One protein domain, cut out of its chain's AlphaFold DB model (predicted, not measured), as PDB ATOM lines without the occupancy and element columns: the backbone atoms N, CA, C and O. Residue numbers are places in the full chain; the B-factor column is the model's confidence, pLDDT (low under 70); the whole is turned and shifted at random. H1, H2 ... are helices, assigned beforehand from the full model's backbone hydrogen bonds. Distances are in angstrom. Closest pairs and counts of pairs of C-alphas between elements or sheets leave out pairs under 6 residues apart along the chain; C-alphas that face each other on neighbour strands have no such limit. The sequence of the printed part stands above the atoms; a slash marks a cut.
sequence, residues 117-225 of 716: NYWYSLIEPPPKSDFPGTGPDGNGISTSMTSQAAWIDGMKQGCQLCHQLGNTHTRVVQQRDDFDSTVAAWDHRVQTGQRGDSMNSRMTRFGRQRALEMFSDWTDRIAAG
ATOM      1  N   ASN A 117     140.090 163.449 122.645       96.75
ATOM      2  CA  ASN A 117     141.195 163.766 121.735       96.75
ATOM      3  C   ASN A 117     141.054 165.129 121.033       96.75
ATOM      4  O   ASN A 117     142.074 165.727 120.708       96.75
ATOM      5  N   TYR A 118     139.837 165.653 120.848       98.00
ATOM      6  CA  TYR A 118     139.622 166.998 120.302       98.00
ATOM      7  C   TYR A 118     140.046 168.071 121.299       98.00
ATOM      8  O   TYR A 118     140.785 168.986 120.955       98.00
ATOM      9  N   TRP A 119     139.652 167.937 122.560       98.12
ATOM     10  CA  TRP A 119     140.121 168.835 123.616       98.12
ATOM     11  C   TRP A 119     141.627 168.712 123.848       98.12
ATOM     12  O   TRP A 119     142.317 169.711 124.043       98.12
ATOM     13  N   TYR A 120     142.141 167.484 123.801       97.38
ATOM     14  CA  TYR A 120     143.560 167.210 123.960       97.38
ATOM     15  C   TYR A 120     144.399 167.758 122.805       97.38
ATOM     16  O   TYR A 120     145.533 168.158 123.037       97.38
ATOM     17  N   SER A 121     143.856 167.868 121.588       97.69
ATOM     18  CA  SER A 121     144.588 168.429 120.449       97.69
ATOM     19  C   SER A 121     144.926 169.913 120.603       97.69
ATOM     20  O   SER A 121     145.797 170.408 119.897       97.69
ATOM     21  N   LEU A 122     144.273 170.631 121.523       98.44
ATOM     22  CA  LEU A 122     144.626 172.019 121.834       98.44
ATOM     23  C   LEU A 122     145.972 172.141 122.561       98.44
ATOM     24  O   LEU A 122     146.568 173.221 122.536       98.44
ATOM     25  N   ILE A 123     146.458 171.059 123.189       97.81
ATOM     26  CA  ILE A 123     147.756 171.057 123.866       97.81
ATOM     27  C   ILE A 123     148.865 171.393 122.868       97.81
ATOM     28  O   ILE A 123     148.847 170.932 121.727       97.81
ATOM     29  N   GLU A 124     149.826 172.204 123.304       97.81
ATOM     30  CA  GLU A 124     150.925 172.676 122.463       97.81
ATOM     31  C   GLU A 124     152.260 172.148 123.012       97.81
ATOM     32  O   GLU A 124     152.830 172.738 123.934       97.81
ATOM     33  N   PRO A 125     152.760 171.003 122.500       97.62
ATOM     34  CA  PRO A 125     154.090 170.508 122.837       97.62
ATOM     35  C   PRO A 125     155.179 171.554 122.550       97.62
ATOM     36  O   PRO A 125     155.020 172.346 121.618       97.62
ATOM     37  N   PRO A 126     156.327 171.529 123.264       97.88
ATOM     38  CA  PRO A 126     157.446 172.416 122.958       97.88
ATOM     39  C   PRO A 126     157.806 172.371 121.461       97.88
ATOM     40  O   PRO A 126     157.746 171.295 120.852       97.88
ATOM     41  N   PRO A 127     158.159 173.508 120.839       97.25
ATOM     42  CA  PRO A 127     158.472 173.551 119.417       97.25
ATOM     43  C   PRO A 127     159.720 172.721 119.103       97.25
ATOM     44  O   PRO A 127     160.605 172.550 119.939       97.25
ATOM     45  N   LYS A 128     159.846 172.260 117.853       95.88
ATOM     46  CA  LYS A 128     160.996 171.457 117.393       95.88
ATOM     47  C   LYS A 128     162.360 172.100 117.689       95.88
ATOM     48  O   LYS A 128     163.321 171.379 117.925       95.88
ATOM     49  N   SER A 129     162.439 173.433 117.706       96.56
ATOM     50  CA  SER A 129     163.657 174.191 118.027       96.56
ATOM     51  C   SER A 129     164.153 174.015 119.464       96.56
ATOM     52  O   SER A 129     165.307 174.337 119.735       96.56
ATOM     53  N   ASP A 130     163.309 173.522 120.373       97.31
ATOM     54  CA  ASP A 130     163.673 173.280 121.769       97.31
ATOM     55  C   ASP A 130     164.379 171.925 121.955       97.31
ATOM     56  O   ASP A 130     164.826 171.628 123.058       97.31
ATOM     57  N   PHE A 131     164.494 171.095 120.912       97.06
ATOM     58  CA  PHE A 131     165.091 169.761 121.000       97.06
ATOM     59  C   PHE A 131     166.476 169.690 120.329       97.06
ATOM     60  O   PHE A 131     166.714 170.384 119.337       97.06
ATOM     61  N   PRO A 132     167.397 168.842 120.832       97.44
ATOM     62  CA  PRO A 132     167.224 167.908 121.952       97.44
ATOM     63  C   PRO A 132     167.169 168.606 123.321       97.44
ATOM     64  O   PRO A 132     167.639 169.730 123.492       97.44
ATOM     65  N   GLY A 133     166.596 167.930 124.319       97.56
ATOM     66  CA  GLY A 133     166.600 168.409 125.699       97.56
ATOM     67  C   GLY A 133     168.020 168.570 126.250       97.56
ATOM     68  O   GLY A 133     168.895 167.744 125.998       97.56
ATOM     69  N   THR A 134     168.257 169.636 127.018       97.44
ATOM     70  CA  THR A 134     169.588 169.978 127.566       97.44
ATOM     71  C   THR A 134     169.643 169.946 129.095       97.44
ATOM     72  O   THR A 134     170.658 170.298 129.692       97.44
ATOM     73  N   GLY A 135     168.585 169.451 129.741       96.38
ATOM     74  CA  GLY A 135     168.495 169.287 131.187       96.38
ATOM     75  C   GLY A 135     168.059 170.557 131.930       96.38
ATOM     76  O   GLY A 135     167.775 171.585 131.311       96.38
ATOM     77  N   PRO A 136     167.981 170.493 133.273       93.38
ATOM     78  CA  PRO A 136     167.477 171.588 134.107       93.38
ATOM     79  C   PRO A 136     168.329 172.864 134.038       93.38
ATOM     80  O   PRO A 136     167.773 173.950 134.152       93.38
ATOM     81  N   ASP A 137     169.641 172.746 133.805       93.50
ATOM     82  CA  ASP A 137     170.554 173.894 133.659       93.50
ATOM     83  C   ASP A 137     170.561 174.485 132.232       93.50
ATOM     84  O   ASP A 137     171.246 175.473 131.968       93.50
ATOM     85  N   GLY A 138     169.829 173.861 131.300       95.25
ATOM     86  CA  GLY A 138     169.684 174.283 129.909       95.25
ATOM     87  C   GLY A 138     168.275 174.796 129.606       95.25
ATOM     88  O   GLY A 138     167.773 175.714 130.245       95.25
ATOM     89  N   ASN A 139     167.618 174.194 128.618       95.38
ATOM     90  CA  ASN A 139     166.246 174.513 128.202       95.38
ATOM     91  C   ASN A 139     165.156 173.915 129.114       95.38
ATOM     92  O   ASN A 139     163.973 173.998 128.794       95.38
ATOM     93  N   GLY A 140     165.536 173.269 130.221       96.69
ATOM     94  CA  GLY A 140     164.603 172.673 131.174       96.69
ATOM     95  C   GLY A 140     163.949 171.372 130.705       96.69
ATOM     96  O   GLY A 140     163.201 170.780 131.480       96.69
ATOM     97  N   ILE A 141     164.235 170.899 129.486       98.25
ATOM     98  CA  ILE A 141     163.746 169.629 128.938       98.25
ATOM     99  C   ILE A 141     164.762 168.523 129.235       98.25
ATOM    100  O   ILE A 141     165.967 168.691 129.059       98.25
ATOM    101  N   SER A 142     164.269 167.368 129.675       96.69
ATOM    102  CA  SER A 142     165.071 166.173 129.949       96.69
ATOM    103  C   SER A 142     165.926 165.765 128.749       96.69
ATOM    104  O   SER A 142     165.430 165.692 127.630       96.69
ATOM    105  N   THR A 143     167.189 165.408 128.988       96.06
ATOM    106  CA  THR A 143     168.123 164.959 127.937       96.06
ATOM    107  C   THR A 143     167.696 163.664 127.246       96.06
ATOM    108  O   THR A 143     168.199 163.349 126.174       96.06
ATOM    109  N   SER A 144     166.751 162.922 127.833       92.94
ATOM    110  CA  SER A 144     166.126 161.758 127.186       92.94
ATOM    111  C   SER A 144     165.090 162.121 126.115       92.94
ATOM    112  O   SER A 144     164.695 161.249 125.349       92.94
ATOM    113  N   MET A 145     164.648 163.381 126.050       96.12
ATOM    114  CA  MET A 145     163.731 163.867 125.020       96.12
ATOM    115  C   MET A 145     164.552 164.440 123.866       96.12
ATOM    116  O   MET A 145     164.996 165.588 123.888       96.12
ATOM    117  N   THR A 146     164.797 163.605 122.871       96.06
ATOM    118  CA  THR A 146     165.681 163.875 121.730       96.06
ATOM    119  C   THR A 146     165.007 164.684 120.621       96.06
ATOM    120  O   THR A 146     165.686 165.397 119.886       96.06
ATOM    121  N   SER A 147     163.678 164.622 120.519       96.38
ATOM    122  CA  SER A 147     162.868 165.289 119.493       96.38
ATOM    123  C   SER A 147     161.466 165.645 120.012       96.38
ATOM    124  O   SER A 147     161.019 165.113 121.032       96.38
ATOM    125  N   GLN A 148     160.731 166.499 119.281       97.06
ATOM    126  CA  GLN A 148     159.316 166.782 119.580       97.06
ATOM    127  C   GLN A 148     158.465 165.499 119.516       97.06
ATOM    128  O   GLN A 148     157.578 165.310 120.344       97.06
ATOM    129  N   ALA A 149     158.776 164.578 118.597       96.69
ATOM    130  CA  ALA A 149     158.118 163.277 118.512       96.69
ATOM    131  C   ALA A 149     158.376 162.414 119.760       96.69
ATOM    132  O   ALA A 149     157.434 161.834 120.293       96.69
ATOM    133  N   ALA A 150     159.607 162.385 120.284       96.44
ATOM    134  CA  ALA A 150     159.920 161.681 121.532       96.44
ATOM    135  C   ALA A 150     159.191 162.292 122.747       96.44
ATOM    136  O   ALA A 150     158.740 161.565 123.635       96.44
ATOM    137  N   TRP A 151     159.012 163.620 122.772       97.19
ATOM    138  CA  TRP A 151     158.174 164.285 123.776       97.19
ATOM    139  C   TRP A 151     156.707 163.856 123.673       97.19
ATOM    140  O   TRP A 151     156.101 163.514 124.687       97.19
ATOM    141  N   ILE A 152     156.137 163.852 122.464       97.00
ATOM    142  CA  ILE A 152     154.744 163.444 122.225       97.00
ATOM    143  C   ILE A 152     154.537 161.974 122.597       97.00
ATOM    144  O   ILE A 152     153.571 161.668 123.296       97.00
ATOM    145  N   ASP A 153     155.461 161.087 122.220       96.19
ATOM    146  CA  ASP A 153     155.441 159.681 122.628       96.19
ATOM    147  C   ASP A 153     155.407 159.553 124.153       96.19
ATOM    148  O   ASP A 153     154.501 158.944 124.730       96.19
ATOM    149  N   GLY A 154     156.350 160.220 124.826       94.75
ATOM    150  CA  GLY A 154     156.399 160.273 126.278       94.75
ATOM    151  C   GLY A 154     155.089 160.779 126.878       94.75
ATOM    152  O   GLY A 154     154.639 160.239 127.889       94.75
ATOM    153  N   MET A 155     154.467 161.792 126.268       95.12
ATOM    154  CA  MET A 155     153.223 162.407 126.728       95.12
ATOM    155  C   MET A 155     152.043 161.446 126.605       95.12
ATOM    156  O   MET A 155     151.344 161.206 127.592       95.12
ATOM    157  N   LYS A 156     151.850 160.822 125.444       95.00
ATOM    158  CA  LYS A 156     150.759 159.868 125.240       95.00
ATOM    159  C   LYS A 156     150.950 158.606 126.086       95.00
ATOM    160  O   LYS A 156     150.077 158.242 126.874       95.00
ATOM    161  N   GLN A 157     152.137 158.003 126.055       90.56
ATOM    162  CA  GLN A 157     152.436 156.780 126.812       90.56
ATOM    163  C   GLN A 157     152.602 156.997 128.317       90.56
ATOM    164  O   GLN A 157     152.501 156.057 129.110       90.56
ATOM    165  N   GLY A 158     152.915 158.221 128.730       89.44
ATOM    166  CA  GLY A 158     153.120 158.590 130.125       89.44
ATOM    167  C   GLY A 158     151.865 159.116 130.809       89.44
ATOM    168  O   GLY A 158     151.728 158.901 132.015       89.44
ATOM    169  N   CYS A 159     150.969 159.771 130.062       91.69
ATOM    170  CA  CYS A 159     149.836 160.508 130.622       91.69
ATOM    171  C   CYS A 159     148.460 160.020 130.130       91.69
ATOM    172  O   CYS A 159     147.502 160.148 130.885       91.69
ATOM    173  N   GLN A 160     148.340 159.427 128.932       92.31
ATOM    174  CA  GLN A 160     147.070 158.859 128.431       92.31
ATOM    175  C   GLN A 160     146.938 157.353 128.661       92.31
ATOM    176  O   GLN A 160     145.862 156.798 128.499       92.31
ATOM    177  N   LEU A 161     148.006 156.678 129.088       90.06
ATOM    178  CA  LEU A 161     148.020 155.226 129.262       90.06
ATOM    179  C   LEU A 161     146.877 154.705 130.148       90.06
ATOM    180  O   LEU A 161     146.296 153.665 129.877       90.06
ATOM    181  N   CYS A 162     146.567 155.392 131.243       91.81
ATOM    182  CA  CYS A 162     145.637 154.863 132.239       91.81
ATOM    183  C   CYS A 162     144.198 155.362 132.060       91.81
ATOM    184  O   CYS A 162     143.273 154.685 132.500       91.81
ATOM    185  N   HIS A 163     144.015 156.537 131.465       93.56
ATOM    186  CA  HIS A 163     142.723 157.176 131.237       93.56
ATOM    187  C   HIS A 163     142.830 158.158 130.072       93.56
ATOM    188  O   HIS A 163     143.911 158.663 129.766       93.56
ATOM    189  N   GLN A 164     141.687 158.502 129.487       93.38
ATOM    190  CA  GLN A 164     141.598 159.531 128.457       93.38
ATOM    191  C   GLN A 164     142.139 160.871 128.978       93.38
ATOM    192  O   GLN A 164     141.911 161.219 130.139       93.38
ATOM    193  N   LEU A 165     142.826 161.630 128.124       94.31
ATOM    194  CA  LEU A 165     143.060 163.062 128.342       94.31
ATOM    195  C   LEU A 165     142.126 163.871 127.448       94.31
ATOM    196  O   LEU A 165     141.853 163.472 126.319       94.31
ATOM    197  N   GLY A 166     141.659 165.003 127.971       94.94
ATOM    198  CA  GLY A 166     140.778 165.936 127.271       94.94
ATOM    199  C   GLY A 166     139.300 165.811 127.649       94.94
ATOM    200  O   GLY A 166     138.524 166.712 127.348       94.94
ATOM    201  N   ASN A 167     138.891 164.772 128.380       93.50
ATOM    202  CA  ASN A 167     137.584 164.783 129.048       93.50
ATOM    203  C   ASN A 167     137.558 165.818 130.190       93.50
ATOM    204  O   ASN A 167     138.611 166.265 130.654       93.50
ATOM    205  N   THR A 168     136.372 166.188 130.679       92.62
ATOM    206  CA  THR A 168     136.213 167.236 131.705       92.62
ATOM    207  C   THR A 168     137.048 166.957 132.955       92.62
ATOM    208  O   THR A 168     137.696 167.860 133.477       92.62
ATOM    209  N   HIS A 169     137.134 165.693 133.382       91.69
ATOM    210  CA  HIS A 169     137.910 165.275 134.554       91.69
ATOM    211  C   HIS A 169     139.422 165.507 134.422       91.69
ATOM    212  O   HIS A 169     140.127 165.523 135.439       91.69
ATOM    213  N   THR A 170     139.936 165.665 133.199       92.88
ATOM    214  CA  THR A 170     141.372 165.783 132.906       92.88
ATOM    215  C   THR A 170     141.786 167.091 132.252       92.88
ATOM    216  O   THR A 170     142.915 167.513 132.486       92.88
ATOM    217  N   ARG A 171     140.897 167.754 131.498       93.56
ATOM    218  CA  ARG A 171     141.139 169.109 130.968       93.56
ATOM    219  C   ARG A 171     140.891 170.210 132.002       93.56
ATOM    220  O   ARG A 171     141.419 171.304 131.859       93.56
ATOM    221  N   VAL A 172     140.103 169.924 133.046       92.00
ATOM    222  CA  VAL A 172     139.889 170.824 134.188       92.00
ATOM    223  C   VAL A 172     140.681 170.318 135.391       92.00
ATOM    224  O   VAL A 172     140.588 169.148 135.770       92.00
ATOM    225  N   VAL A 173     141.447 171.211 136.018       90.50
ATOM    226  CA  VAL A 173     142.151 170.934 137.277       90.50
ATOM    227  C   VAL A 173     141.200 171.162 138.452       90.50
ATOM    228  O   VAL A 173     140.665 172.257 138.619       90.50
ATOM    229  N   GLN A 174     140.966 170.121 139.257       86.69
ATOM    230  CA  GLN A 174     140.121 170.207 140.450       86.69
ATOM    231  C   GLN A 174     140.744 171.150 141.482       86.69
ATOM    232  O   GLN A 174     141.961 171.163 141.644       86.69
ATOM    233  N   GLN A 175     139.902 171.904 142.201       89.44
ATOM    234  CA  GLN A 175     140.336 172.785 143.297       89.44
ATOM    235  C   GLN A 175     141.411 173.806 142.873       89.44
ATOM    236  O   GLN A 175     142.234 174.222 143.680       89.44
ATOM    237  N   ARG A 176     141.421 174.225 141.597       91.69
ATOM    238  CA  ARG A 176     142.442 175.138 141.053       91.69
ATOM    239  C   ARG A 176     142.566 176.444 141.846       91.69
ATOM    240  O   ARG A 176     143.678 176.925 142.022       91.69
ATOM    241  N   ASP A 177     141.447 176.978 142.332       93.12
ATOM    242  CA  ASP A 177     141.394 178.256 143.054       93.12
ATOM    243  C   ASP A 177     142.003 178.188 144.472       93.12
ATOM    244  O   ASP A 177     142.224 179.228 145.090       93.12
ATOM    245  N   ASP A 178     142.323 176.985 144.972       95.69
ATOM    246  CA  ASP A 178     142.997 176.779 146.263       95.69
ATOM    247  C   ASP A 178     144.531 176.933 146.166       95.69
ATOM    248  O   ASP A 178     145.240 176.813 147.170       95.69
ATOM    249  N   PHE A 179     145.064 177.197 144.968       96.81
ATOM    250  CA  PHE A 179     146.496 177.319 144.694       96.81
ATOM    251  C   PHE A 179     146.858 178.704 144.147       96.81
ATOM    252  O   PHE A 179     146.088 179.336 143.432       96.81
ATOM    253  N   ASP A 180     148.099 179.136 144.393       96.50
ATOM    254  CA  ASP A 180     148.615 180.431 143.920       96.50
ATOM    255  C   ASP A 180     148.678 180.549 142.382       96.50
ATOM    256  O   ASP A 180     148.797 181.648 141.839       96.50
ATOM    257  N   SER A 181     148.664 179.419 141.663       97.25
ATOM    258  CA  SER A 181     148.691 179.366 140.198       97.25
ATOM    259  C   SER A 181     148.211 178.017 139.659       97.25
ATOM    260  O   SER A 181     148.293 176.994 140.343       97.25
ATOM    261  N   THR A 182     147.818 177.987 138.382       97.50
ATOM    262  CA  THR A 182     147.491 176.747 137.658       97.50
ATOM    263  C   THR A 182     148.673 175.768 137.619       97.50
ATOM    264  O   THR A 182     148.467 174.562 137.732       97.50
ATOM    265  N   VAL A 183     149.914 176.273 137.569       98.12
ATOM    266  CA  VAL A 183     151.142 175.458 137.655       98.12
ATOM    267  C   VAL A 183     151.230 174.723 138.990       98.12
ATOM    268  O   VAL A 183     151.462 173.516 139.006       98.12
ATOM    269  N   ALA A 184     150.995 175.420 140.106       98.06
ATOM    270  CA  ALA A 184     150.987 174.804 141.432       98.06
ATOM    271  C   ALA A 184     149.849 173.777 141.584       98.06
ATOM    272  O   ALA A 184     150.057 172.706 142.155       98.06
ATOM    273  N   ALA A 185     148.677 174.064 141.010       97.50
ATOM    274  CA  ALA A 185     147.553 173.133 141.002       97.50
ATOM    275  C   ALA A 185     147.863 171.854 140.193       97.50
ATOM    276  O   ALA A 185     147.593 170.748 140.660       97.50
ATOM    277  N   TRP A 186     148.492 171.967 139.016       97.38
ATOM    278  CA  TRP A 186     148.951 170.808 138.237       97.38
ATOM    279  C   TRP A 186     150.032 170.004 138.956       97.38
ATOM    280  O   TRP A 186     149.998 168.771 138.935       97.38
ATOM    281  N   ASP A 187     150.974 170.692 139.604       97.31
ATOM    282  CA  ASP A 187     152.042 170.068 140.380       97.31
ATOM    283  C   ASP A 187     151.471 169.184 141.491       97.31
ATOM    284  O   ASP A 187     151.895 168.037 141.658       97.31
ATOM    285  N   HIS A 188     150.456 169.685 142.201       97.19
ATOM    286  CA  HIS A 188     149.721 168.920 143.199       97.19
ATOM    287  C   HIS A 188     148.910 167.785 142.561       97.19
ATOM    288  O   HIS A 188     149.006 166.641 143.008       97.19
ATOM    289  N   ARG A 189     148.161 168.060 141.483       95.69
ATOM    290  CA  ARG A 189     147.291 167.085 140.805       95.69
ATOM    291  C   ARG A 189     148.023 165.791 140.466       95.69
ATOM    292  O   ARG A 189     147.509 164.707 140.748       95.69
ATOM    293  N   VAL A 190     149.222 165.876 139.889       96.06
ATOM    294  CA  VAL A 190     149.990 164.684 139.489       96.06
ATOM    295  C   VAL A 190     150.531 163.875 140.670       96.06
ATOM    296  O   VAL A 190     151.116 162.824 140.450       96.06
ATOM    297  N   GLN A 191     150.337 164.325 141.910       96.94
ATOM    298  CA  GLN A 191     150.707 163.611 143.136       96.94
ATOM    299  C   GLN A 191     149.504 162.940 143.820       96.94
ATOM    300  O   GLN A 191     149.695 162.193 144.781       96.94
ATOM    301  N   THR A 192     148.281 163.176 143.338       95.50
ATOM    302  CA  THR A 192     147.051 162.707 143.991       95.50
ATOM    303  C   THR A 192     146.739 161.232 143.727       95.50
ATOM    304  O   THR A 192     146.994 160.690 142.645       95.50
ATOM    305  N   GLY A 193     146.155 160.579 144.734       94.62
ATOM    306  CA  GLY A 193     145.623 159.222 144.660       94.62
ATOM    307  C   GLY A 193     146.673 158.107 144.619       94.62
ATOM    308  O   GLY A 193     147.886 158.326 144.639       94.62
ATOM    309  N   GLN A 194     146.191 156.862 144.537       95.44
ATOM    310  CA  GLN A 194     147.012 155.646 144.654       95.44
ATOM    311  C   GLN A 194     148.136 155.527 143.607       95.44
ATOM    312  O   GLN A 194     149.110 154.820 143.830       95.44
ATOM    313  N   ARG A 195     148.031 156.213 142.463       93.06
ATOM    314  CA  ARG A 195     149.051 156.229 141.394       93.06
ATOM    315  C   ARG A 195     149.781 157.574 141.272       93.06
ATOM    316  O   ARG A 195     150.500 157.786 140.292       93.06
ATOM    317  N   GLY A 196     149.608 158.474 142.240       94.94
ATOM    318  CA  GLY A 196     150.229 159.799 142.244       94.94
ATOM    319  C   GLY A 196     151.757 159.754 142.211       94.94
ATOM    320  O   GLY A 196     152.393 160.584 141.578       94.94
ATOM    321  N   ASP A 197     152.386 158.732 142.792       94.88
ATOM    322  CA  ASP A 197     153.839 158.537 142.708       94.88
ATOM    323  C   ASP A 197     154.339 158.361 141.262       94.88
ATOM    324  O   ASP A 197     155.362 158.927 140.855       94.88
ATOM    325  N   SER A 198     153.584 157.601 140.474       93.94
ATOM    326  CA  SER A 198     153.875 157.267 139.089       93.94
ATOM    327  C   SER A 198     153.667 158.484 138.195       93.94
ATOM    328  O   SER A 198     154.555 158.812 137.408       93.94
ATOM    329  N   MET A 199     152.543 159.189 138.351       95.69
ATOM    330  CA  MET A 199     152.255 160.429 137.617       95.69
ATOM    331  C   MET A 199     153.280 161.526 137.949       95.69
ATOM    332  O   MET A 199     153.871 162.118 137.044       95.69
ATOM    333  N   ASN A 200     153.601 161.714 139.231       96.56
ATOM    334  CA  ASN A 200     154.617 162.661 139.687       96.56
ATOM    335  C   ASN A 200     156.002 162.367 139.090       96.56
ATOM    336  O   ASN A 200     156.694 163.268 138.614       96.56
ATOM    337  N   SER A 201     156.392 161.090 139.062       95.62
ATOM    338  CA  SER A 201     157.658 160.657 138.462       95.62
ATOM    339  C   SER A 201     157.689 160.877 136.949       95.62
ATOM    340  O   SER A 201     158.744 161.207 136.407       95.62
ATOM    341  N   ARG A 202     156.556 160.702 136.252       94.94
ATOM    342  CA  ARG A 202     156.449 160.974 134.809       94.94
ATOM    343  C   ARG A 202     156.660 162.451 134.513       94.94
ATOM    344  O   ARG A 202     157.458 162.745 133.632       94.94
ATOM    345  N   MET A 203     156.061 163.348 135.296       95.94
ATOM    346  CA  MET A 203     156.250 164.793 135.132       95.94
ATOM    347  C   MET A 203     157.735 165.188 135.206       95.94
ATOM    348  O   MET A 203     158.234 165.941 134.372       95.94
ATOM    349  N   THR A 204     158.492 164.595 136.134       95.56
ATOM    350  CA  THR A 204     159.942 164.830 136.248       95.56
ATOM    351  C   THR A 204     160.731 164.357 135.021       95.56
ATOM    352  O   THR A 204     161.701 165.010 134.644       95.56
ATOM    353  N   ARG A 205     160.319 163.267 134.358       94.56
ATOM    354  CA  ARG A 205     161.034 162.705 133.192       94.56
ATOM    355  C   ARG A 205     160.979 163.584 131.946       94.56
ATOM    356  O   ARG A 205     161.846 163.423 131.094       94.56
ATOM    357  N   PHE A 206     160.019 164.501 131.846       95.81
ATOM    358  CA  PHE A 206     159.971 165.492 130.767       95.81
ATOM    359  C   PHE A 206     160.933 166.658 130.985       95.81
ATOM    360  O   PHE A 206     161.417 167.244 130.023       95.81
ATOM    361  N   GLY A 207     161.229 166.984 132.243       96.25
ATOM    362  CA  GLY A 207     161.604 168.342 132.623       96.25
ATOM    363  C   GLY A 207     160.414 169.020 133.293       96.25
ATOM    364  O   GLY A 207     159.571 169.620 132.628       96.25
ATOM    365  N   ARG A 208     160.323 168.855 134.621       96.25
ATOM    366  CA  ARG A 208     159.112 169.120 135.419       96.25
ATOM    367  C   ARG A 208     158.490 170.485 135.134       96.25
ATOM    368  O   ARG A 208     157.312 170.547 134.811       96.25
ATOM    369  N   GLN A 209     159.286 171.548 135.231       96.06
ATOM    370  CA  GLN A 209     158.803 172.915 135.046       96.06
ATOM    371  C   GLN A 209     158.199 173.110 133.650       96.06
ATOM    372  O   GLN A 209     157.056 173.540 133.531       96.06
ATOM    373  N   ARG A 210     158.928 172.701 132.601       96.50
ATOM    374  CA  ARG A 210     158.497 172.864 131.207       96.50
ATOM    375  C   ARG A 210     157.193 172.121 130.913       96.50
ATOM    376  O   ARG A 210     156.327 172.642 130.218       96.50
ATOM    377  N   ALA A 211     157.046 170.912 131.451       97.06
ATOM    378  CA  ALA A 211     155.833 170.124 131.273       97.06
ATOM    379  C   ALA A 211     154.641 170.697 132.060       97.06
ATOM    380  O   ALA A 211     153.547 170.790 131.507       97.06
ATOM    381  N   LEU A 212     154.839 171.135 133.309       97.81
ATOM    382  CA  LEU A 212     153.776 171.766 134.099       97.81
ATOM    383  C   LEU A 212     153.273 173.061 133.460       97.81
ATOM    384  O   LEU A 212     152.066 173.282 133.430       97.81
ATOM    385  N   GLU A 213     154.169 173.887 132.919       97.62
ATOM    386  CA  GLU A 213     153.808 175.106 132.185       97.62
ATOM    387  C   GLU A 213     152.933 174.792 130.967       97.62
ATOM    388  O   GLU A 213     151.893 175.419 130.800       97.62
ATOM    389  N   MET A 214     153.291 173.776 130.174       97.88
ATOM    390  CA  MET A 214     152.502 173.337 129.015       97.88
ATOM    391  C   MET A 214     151.085 172.882 129.406       97.88
ATOM    392  O   MET A 214     150.104 173.315 128.804       97.88
ATOM    393  N   PHE A 215     150.956 172.011 130.413       97.62
ATOM    394  CA  PHE A 215     149.638 171.537 130.861       97.62
ATOM    395  C   PHE A 215     148.803 172.656 131.506       97.62
ATOM    396  O   PHE A 215     147.576 172.678 131.358       97.62
ATOM    397  N   SER A 216     149.462 173.596 132.188       97.81
ATOM    398  CA  SER A 216     148.807 174.761 132.790       97.81
ATOM    399  C   SER A 216     148.290 175.725 131.734       97.81
ATOM    400  O   SER A 216     147.123 176.094 131.801       97.81
ATOM    401  N   ASP A 217     149.105 176.051 130.728       98.19
ATOM    402  CA  ASP A 217     148.697 176.877 129.588       98.19
ATOM    403  C   ASP A 217     147.484 176.276 128.868       98.19
ATOM    404  O   ASP A 217     146.485 176.963 128.666       98.19
ATOM    405  N   TRP A 218     147.515 174.972 128.573       98.12
ATOM    406  CA  TRP A 218     146.384 174.267 127.961       98.12
ATOM    407  C   TRP A 218     145.095 174.402 128.789       98.12
ATOM    408  O   TRP A 218     144.027 174.692 128.250       98.12
ATOM    409  N   THR A 219     145.195 174.250 130.112       97.38
ATOM    410  CA  THR A 219     144.052 174.414 131.027       97.38
ATOM    411  C   THR A 219     143.553 175.859 131.059       97.38
ATOM    412  O   THR A 219     142.345 176.102 131.050       97.38
ATOM    413  N   ASP A 220     144.465 176.828 131.105       97.69
ATOM    414  CA  ASP A 220     144.130 178.246 131.205       97.69
ATOM    415  C   ASP A 220     143.512 178.779 129.908       97.69
ATOM    416  O   ASP A 220     142.532 179.523 129.975       97.69
ATOM    417  N   ARG A 221     143.990 178.344 128.733       98.25
ATOM    418  CA  ARG A 221     143.375 178.686 127.442       98.25
ATOM    419  C   ARG A 221     141.964 178.117 127.303       98.25
ATOM    420  O   ARG A 221     141.056 178.854 126.913       98.25
ATOM    421  N   ILE A 222     141.741 176.861 127.704       97.62
ATOM    422  CA  ILE A 222     140.393 176.267 127.746       97.62
ATOM    423  C   ILE A 222     139.489 177.063 128.695       97.62
ATOM    424  O   ILE A 222     138.376 177.432 128.323       97.62
ATOM    425  N   ALA A 223     139.968 177.393 129.899       96.12
ATOM    426  CA  ALA A 223     139.211 178.202 130.855       96.12
ATOM    427  C   ALA A 223     138.910 179.623 130.333       96.12
ATOM    428  O   ALA A 223     137.891 180.208 130.701       96.12
ATOM    429  N   ALA A 224     139.766 180.169 129.463       97.50
ATOM    430  CA  ALA A 224     139.564 181.445 128.779       97.50
ATOM    431  C   ALA A 224     138.626 181.358 127.554       97.50
ATOM    432  O   ALA A 224     138.324 182.387 126.947       97.50
ATOM    433  N   GLY A 225     138.133 180.163 127.208       97.75
ATOM    434  CA  GLY A 225     137.158 179.942 126.140       97.75
ATOM    435  C   GLY A 225     137.740 179.438 124.819       97.75
ATOM    436  O   GLY A 225     137.045 179.505 123.804       97.75
TER     437      GLY A 225
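Overview. This is residues 117 to 225 of the 716 residues of an uncharacterized protein of Acidobacteria bacterium (UniProt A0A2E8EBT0). A long helix, H6, runs past the middle of a rounded body; H4 crosses it, while H5 turns a corner with its beginning and lies side by side with H2, the two running opposite ways. The short helices H1 and H3 lie near each other at one end, and from H1 a long unnamed stretch, residues 121 to 147, runs to the other end and loops there before H2. The printed part has 109 residues with six named helices, H1 to H6 in that order along the chain, and no named strand; the class is all helix, with 56 residues in the helices. It is compact, with a radius of gyration of the C-alphas of 13.4 A and spans of 34 by 28 by 27 A.

Arrangement. Begin with H6, residues 208 to 223, the longest helix. H4, residues 182 to 189, touches it, the closest C-alphas being those of Thr 182 and Ser 216, 5.4 A apart. They run opposite ways at a steep tilt of 69 degrees, only just short of about perpendicular. H5, residues 196 to 206, is close to H6 but not clearly touching, with Met 203 and Ala 211 closest at 6.6 A between C-alphas; their lines are about perpendicular, at 76 degrees. Look next at H2, residues 148 to 160: it touches H5, with the C-alphas of Gly 158 and Arg 202 closest at 6.2 A, opposite ways at a shallow tilt of 4 degrees. H2 and H6 are apart. H3, residues 168 to 171, only just touches residues 218 to 222 of H6, with 3 pairs of C-alphas within 8 A; the closest are those of Arg 171 and Thr 219, 6.1 A. H1, residues 117 to 120, is close to H3 but not clearly touching: the C-alphas of Trp 119 and Arg 171 are closest, at 7.4 A. In H2, H4 and H6 every O i to N i+4 pair is within hydrogen-bond range, in H5 6 of 7; H1 and H3 are too short for such a pair.

Along the chain. Find C-alpha 208 at (159.112, 169.120, 135.419); from there H6 runs 22.3 A to C-alpha 223 at (139.211, 178.202, 130.855). H2, from 148 to 160, is 17.1 A long, H5, from 196 to 206, 16.1 A, and H4, from 182 to 189, 10.2 A. H1 begins at C-alpha 117, (141.195, 163.766, 121.735), and ends at 120; H3 runs from 168 to 171.

Size, cuts and confidence. The C-alphas farthest apart are those of Ser 129 and Gln 194, 36.5 A. The printed part has no cut. The link from H1 to H2 is long, with 27 residues, and that from H5 to H6 is tight, with Gly 207 alone between them. The mean pLDDT of the printed part is 95.7, and no printed residue is under 70.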